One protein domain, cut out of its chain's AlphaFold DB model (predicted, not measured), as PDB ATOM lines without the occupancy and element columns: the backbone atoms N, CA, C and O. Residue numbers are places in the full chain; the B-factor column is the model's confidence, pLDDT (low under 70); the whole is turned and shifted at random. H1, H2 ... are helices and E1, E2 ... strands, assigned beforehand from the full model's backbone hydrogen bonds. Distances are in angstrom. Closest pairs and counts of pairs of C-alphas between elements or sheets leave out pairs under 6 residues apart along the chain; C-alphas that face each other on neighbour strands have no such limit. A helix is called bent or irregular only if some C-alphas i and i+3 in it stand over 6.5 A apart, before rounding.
ATOM      1  N   GLY A   2      59.973  67.092  99.656       84.81
ATOM      2  CA  GLY A   2      60.332  68.410  99.137       84.81
ATOM      3  C   GLY A   2      61.213  69.173 100.124       84.81
ATOM      4  O   GLY A   2      61.198  68.885 101.319       84.81
ATOM      5  N   GLY A   3      61.978  70.137  99.626       83.44
ATOM      6  CA  GLY A   3      62.978  70.866 100.404       83.44
ATOM      7  C   GLY A   3      64.273  71.029  99.616       83.44
ATOM      8  O   GLY A   3      64.494  70.332  98.628       83.44
ATOM      9  N   SER A   4      65.090  71.978 100.051       82.19
ATOM     10  CA  SER A   4      66.426  72.246  99.515       82.19
ATOM     11  C   SER A   4      67.470  71.272 100.093       82.19
ATOM     12  O   SER A   4      67.202  70.632 101.113       82.19
ATOM     13  N   PRO A   5      68.686  71.183  99.521       83.50
ATOM     14  CA  PRO A   5      69.801  70.472 100.157       83.50
ATOM     15  C   PRO A   5      70.063  70.942 101.597       83.50
ATOM     16  O   PRO A   5      70.282  70.126 102.484       83.50
ATOM     17  N   ASN A   6      69.914  72.246 101.854       86.00
ATOM     18  CA  ASN A   6      70.001  72.822 103.195       86.00
ATOM     19  C   ASN A   6      68.885  72.316 104.132       86.00
ATOM     20  O   ASN A   6      69.105  72.143 105.328       86.00
ATOM     21  N   ASP A   7      67.677  72.064 103.621       89.94
ATOM     22  CA  ASP A   7      66.629  71.421 104.421       89.94
ATOM     23  C   ASP A   7      66.979  69.958 104.720       89.94
ATOM     24  O   ASP A   7      66.683  69.491 105.816       89.94
ATOM     25  N   ALA A   8      67.621  69.245 103.788       88.62
ATOM     26  CA  ALA A   8      68.069  67.868 104.002       88.62
ATOM     27  C   ALA A   8      69.134  67.777 105.098       88.62
ATOM     28  O   ALA A   8      68.980  66.994 106.032       88.62
ATOM     29  N   GLU A   9      70.165  68.616 105.012       89.81
ATOM     30  CA  GLU A   9      71.279  68.652 105.966       89.81
ATOM     31  C   GLU A   9      70.815  68.934 107.401       89.81
ATOM     32  O   GLU A   9      71.349  68.380 108.356       89.81
ATOM     33  N   HIS A  10      69.764  69.741 107.552       92.25
ATOM     34  CA  HIS A  10      69.236  70.141 108.855       92.25
ATOM     35  C   HIS A  10      68.034  69.304 109.326       92.25
ATOM     36  O   HIS A  10      67.378  69.693 110.290       92.25
ATOM     37  N   GLY A  11      67.688  68.205 108.644       91.75
ATOM     38  CA  GLY A  11      66.541  67.367 109.024       91.75
ATOM     39  C   GLY A  11      65.189  68.089 108.933       91.75
ATOM     40  O   GLY A  11      64.276  67.848 109.718       91.75
ATOM     41  N   ARG A  12      65.051  69.026 107.990       93.56
ATOM     42  CA  ARG A  12      63.872  69.883 107.791       93.56
ATOM     43  C   ARG A  12      63.127  69.566 106.495       93.56
ATOM     44  O   ARG A  12      62.382  70.411 105.992       93.56
ATOM     45  N   LEU A  13      63.290  68.375 105.926       94.56
ATOM     46  CA  LEU A  13      62.569  68.014 104.706       94.56
ATOM     47  C   LEU A  13      61.062  67.953 104.949       94.56
ATOM     48  O   LEU A  13      60.581  67.670 106.041       94.56
ATOM     49  N   ARG A  14      60.297  68.227 103.894       95.31
ATOM     50  CA  ARG A  14      58.850  68.011 103.852       95.31
ATOM     51  C   ARG A  14      58.588  66.631 103.275       95.31
ATOM     52  O   ARG A  14      58.980  66.348 102.141       95.31
ATOM     53  N   LEU A  15      57.927  65.767 104.034       96.62
ATOM     54  CA  LEU A  15      57.604  64.410 103.608       96.62
ATOM     55  C   LEU A  15      56.110  64.302 103.320       96.62
ATOM     56  O   LEU A  15      55.270  64.679 104.132       96.62
ATOM     57  N   PHE A  16      55.799  63.765 102.145       97.00
ATOM     58  CA  PHE A  16      54.442  63.451 101.712       97.00
ATOM     59  C   PHE A  16      54.360  61.932 101.673       97.00
ATOM     60  O   PHE A  16      55.014  61.308 100.836       97.00
ATOM     61  N   VAL A  17      53.649  61.341 102.628       97.25
ATOM     62  CA  VAL A  17      53.660  59.893 102.847       97.25
ATOM     63  C   VAL A  17      52.323  59.310 102.423       97.25
ATOM     64  O   VAL A  17      51.290  59.691 102.967       97.25
ATOM     65  N   GLY A  18      52.348  58.387 101.462       96.88
ATOM     66  CA  GLY A  18      51.204  57.547 101.108       96.88
ATOM     67  C   GLY A  18      51.395  56.136 101.661       96.88
ATOM     68  O   GLY A  18      52.477  55.567 101.529       96.88
ATOM     69  N   GLY A  19      50.363  55.580 102.288       96.44
ATOM     70  CA  GLY A  19      50.376  54.257 102.912       96.44
ATOM     71  C   GLY A  19      49.337  54.141 104.026       96.44
ATOM     72  O   GLY A  19      48.629  55.093 104.336       96.44
ATOM     73  N   SER A  20      49.215  52.977 104.660       97.50
ATOM     74  CA  SER A  20      48.364  52.853 105.853       97.50
ATOM     75  C   SER A  20      48.918  53.694 107.009       97.50
ATOM     76  O   SER A  20      50.137  53.731 107.192       97.50
ATOM     77  N   ALA A  21      48.039  54.270 107.833       96.25
ATOM     78  CA  ALA A  21      48.439  55.013 109.031       96.25
ATOM     79  C   ALA A  21      49.314  54.171 109.980       96.25
ATOM     80  O   ALA A  21      50.329  54.655 110.464       96.25
ATOM     81  N   GLU A  22      49.001  52.881 110.149       97.19
ATOM     82  CA  GLU A  22      49.781  51.962 110.989       97.19
ATOM     83  C   GLU A  22      51.249  51.846 110.539       97.19
ATOM     84  O   GLU A  22      52.171  51.976 111.344       97.19
ATOM     85  N   VAL A  23      51.486  51.635 109.239       95.69
ATOM     86  CA  VAL A  23      52.848  51.600 108.678       95.69
ATOM     87  C   VAL A  23      53.539  52.953 108.832       95.69
ATOM     88  O   VAL A  23      54.714  52.983 109.188       95.69
ATOM     89  N   LEU A  24      52.829  54.067 108.610       96.69
ATOM     90  CA  LEU A  24      53.392  55.399 108.826       96.69
ATOM     91  C   LEU A  24      53.852  55.578 110.277       96.69
ATOM     92  O   LEU A  24      54.979  56.014 110.491       96.69
ATOM     93  N   ASP A  25      53.034  55.211 111.260       96.50
ATOM     94  CA  ASP A  25      53.383  55.375 112.672       96.50
ATOM     95  C   ASP A  25      54.551  54.476 113.084       96.50
ATOM     96  O   ASP A  25      55.458  54.925 113.785       96.50
ATOM     97  N   ARG A  26      54.612  53.246 112.562       97.44
ATOM     98  CA  ARG A  26      55.772  52.363 112.750       97.44
ATOM     99  C   ARG A  26      57.054  52.931 112.137       97.44
ATOM    100  O   ARG A  26      58.129  52.757 112.706       97.44
ATOM    101  N   CYS A  27      56.960  53.582 110.979       96.31
ATOM    102  CA  CYS A  27      58.103  54.175 110.286       96.31
ATOM    103  C   CYS A  27      58.451  55.588 110.779       96.31
ATOM    104  O   CYS A  27      59.524  56.088 110.441       96.31
ATOM    105  N   ARG A  28      57.586  56.229 111.573       95.56
ATOM    106  CA  ARG A  28      57.728  57.624 112.010       95.56
ATOM    107  C   ARG A  28      59.099  57.947 112.616       95.56
ATOM    108  O   ARG A  28      59.679  58.926 112.156       95.56
ATOM    109  N   PRO A  29      59.694  57.123 113.506       95.56
ATOM    110  CA  PRO A  29      61.023  57.413 114.052       95.56
ATOM    111  C   PRO A  29      62.129  57.507 112.990       95.56
ATOM    112  O   PRO A  29      63.076  58.269 113.147       95.56
ATOM    113  N   LEU A  30      62.012  56.754 111.887       95.62
ATOM    114  CA  LEU A  30      62.969  56.816 110.777       95.62
ATOM    115  C   LEU A  30      62.751  58.060 109.915       95.62
ATOM    116  O   LEU A  30      63.706  58.675 109.452       95.62
ATOM    117  N   LEU A  31      61.490  58.432 109.693       95.75
ATOM    118  CA  LEU A  31      61.139  59.626 108.927       95.75
ATOM    119  C   LEU A  31      61.555  60.908 109.662       95.75
ATOM    120  O   LEU A  31      61.994  61.866 109.025       95.75
ATOM    121  N   GLU A  32      61.479  60.902 110.994       95.94
ATOM    122  CA  GLU A  32      61.888  62.018 111.851       95.94
ATOM    123  C   GLU A  32      63.408  62.256 111.871       95.94
ATOM    124  O   GLU A  32      63.859  63.325 112.274       95.94
ATOM    125  N   ALA A  33      64.212  61.320 111.353       94.31
ATOM    126  CA  ALA A  33      65.650  61.527 111.180       94.31
ATOM    127  C   ALA A  33      65.984  62.577 110.103       94.31
ATOM    128  O   ALA A  33      67.089  63.116 110.090       94.31
ATOM    129  N   VAL A  34      65.053  62.856 109.182       94.38
ATOM    130  CA  VAL A  34      65.272  63.761 108.037       94.38
ATOM    131  C   VAL A  34      64.217  64.866 107.917       94.38
ATOM    132  O   VAL A  34      64.317  65.725 107.037       94.38
ATOM    133  N   ALA A  35      63.202  64.857 108.778       95.38
ATOM    134  CA  ALA A  35      62.098  65.807 108.777       95.38
ATOM    135  C   ALA A  35      61.595  66.062 110.200       95.38
ATOM    136  O   ALA A  35      61.530  65.149 111.014       95.38
ATOM    137  N   THR A  36      61.141  67.279 110.488       94.06
ATOM    138  CA  THR A  36      60.446  67.558 111.748       94.06
ATOM    139  C   THR A  36      59.034  66.947 111.734       94.06
ATOM    140  O   THR A  36      58.428  66.852 110.658       94.06
ATOM    141  N   PRO A  37      58.457  66.552 112.889       92.38
ATOM    142  CA  PRO A  37      57.150  65.882 112.933       92.38
ATOM    143  C   PRO A  37      56.018  66.649 112.228       92.38
ATOM    144  O   PRO A  37      55.185  66.054 111.546       92.38
ATOM    145  N   ASP A  38      56.015  67.983 112.312       93.31
ATOM    146  CA  ASP A  38      55.044  68.878 111.663       93.31
ATOM    147  C   ASP A  38      55.167  68.923 110.124       93.31
ATOM    148  O   ASP A  38      54.229  69.335 109.421       93.31
ATOM    149  N   ARG A  39      56.306  68.465 109.590       94.31
ATOM    150  CA  ARG A  39      56.621  68.374 108.157       94.31
ATOM    151  C   ARG A  39      56.406  66.977 107.573       94.31
ATOM    152  O   ARG A  39      56.565  66.810 106.360       94.31
ATOM    153  N   ILE A  40      55.991  66.001 108.383       96.38
ATOM    154  CA  ILE A  40      55.586  64.663 107.934       96.38
ATOM    155  C   ILE A  40      54.070  64.650 107.754       96.38
ATOM    156  O   ILE A  40      53.309  64.662 108.720       96.38
ATOM    157  N   ARG A  41      53.610  64.629 106.501       96.44
ATOM    158  CA  ARG A  41      52.183  64.696 106.164       96.44
ATOM    159  C   ARG A  41      51.707  63.387 105.552       96.44
ATOM    160  O   ARG A  41      52.220  62.956 104.517       96.44
ATOM    161  N   HIS A  42      50.719  62.768 106.195       97.38
ATOM    162  CA  HIS A  42      50.019  61.601 105.666       97.38
ATOM    163  C   HIS A  42      49.034  62.048 104.588       97.38
ATOM    164  O   HIS A  42      48.157  62.862 104.854       97.38
ATOM    165  N   MET A  43      49.192  61.524 103.376       97.31
ATOM    166  CA  MET A  43      48.385  61.885 102.206       97.31
ATOM    167  C   MET A  43      47.295  60.850 101.904       97.31
ATOM    168  O   MET A  43      46.663  60.901 100.855       97.31
ATOM    169  N   GLY A  44      47.101  59.858 102.775       96.69
ATOM    170  CA  GLY A  44      46.183  58.742 102.554       96.69
ATOM    171  C   GLY A  44      46.901  57.468 102.111       96.69
ATOM    172  O   GLY A  44      48.007  57.191 102.567       96.69
ATOM    173  N   GLY A  45      46.243  56.669 101.268       97.00
ATOM    174  CA  GLY A  45      46.682  55.320 100.897       97.00
ATOM    175  C   GLY A  45      47.976  55.243 100.069       97.00
ATOM    176  O   GLY A  45      48.635  56.253  99.815       97.00
ATOM    177  N   PRO A  46      48.382  54.031  99.652       96.56
ATOM    178  CA  PRO A  46      49.545  53.840  98.788       96.56
ATOM    179  C   PRO A  46      49.491  54.730  97.535       96.56
ATOM    180  O   PRO A  46      48.429  54.931  96.957       96.56
ATOM    181  N   GLY A  47      50.639  55.277  97.127       93.75
ATOM    182  CA  GLY A  47      50.760  56.136  95.939       93.75
ATOM    183  C   GLY A  47      50.485  57.628  96.174       93.75
ATOM    184  O   GLY A  47      51.167  58.459  95.577       93.75
TER     185      GLY A  47
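AT A GLANCE: This is residues 2 to 47 of the 177 residues of the protein "NADP-dependent 3-hydroxyisobutyrate dehydrogenase-like protein" of Streptomyces sp. BK205 (UniProt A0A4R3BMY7). Two short parallel strands, E1 and E2, lie side by side with helix H2 running back alongside them, while the small helix H1 sits off at one end of the long axis. The 46 printed residues run H1, E1, H2, E2, with under half of them in these elements; the class is mixed, helices and strands. The whole is compact, radius of gyration of the C-alphas 10.5 A, and elongated, spanning 29 by 19 by 14 A.

HOW THE PARTS SIT: H1, residues 5 to 9, is apart from H2, residues 21 to 31, and from E2, residues 40 to 42. E1, residues 15 to 17, and E2 are parallel at 23 degrees; N 17 and O 41, 2.9 A apart, are within hydrogen-bond range. E1, H2, E2 form a strand-helix-strand unit, parallel neighbour strands with a helix between them in the chain; its crossover is right-handed. The closest C-alphas of H2 and E2 are Leu 31 and Ile 40, 7.6 A. Every O i to N i+4 pair is within range in H1, 5 of 7 in H2.

IN THESE COORDINATES: H1 begins at C-alpha 5 (69.801, 70.472, 100.157). H2 measures 13.5 A and is irregular: C-alphas 26 and 29 are 7.4 A apart. E2 ends at C-alpha 42 (50.019, 61.601, 105.666).

THE WHOLE: The printed part has no cut, no long link and no residue under 70 pLDDT.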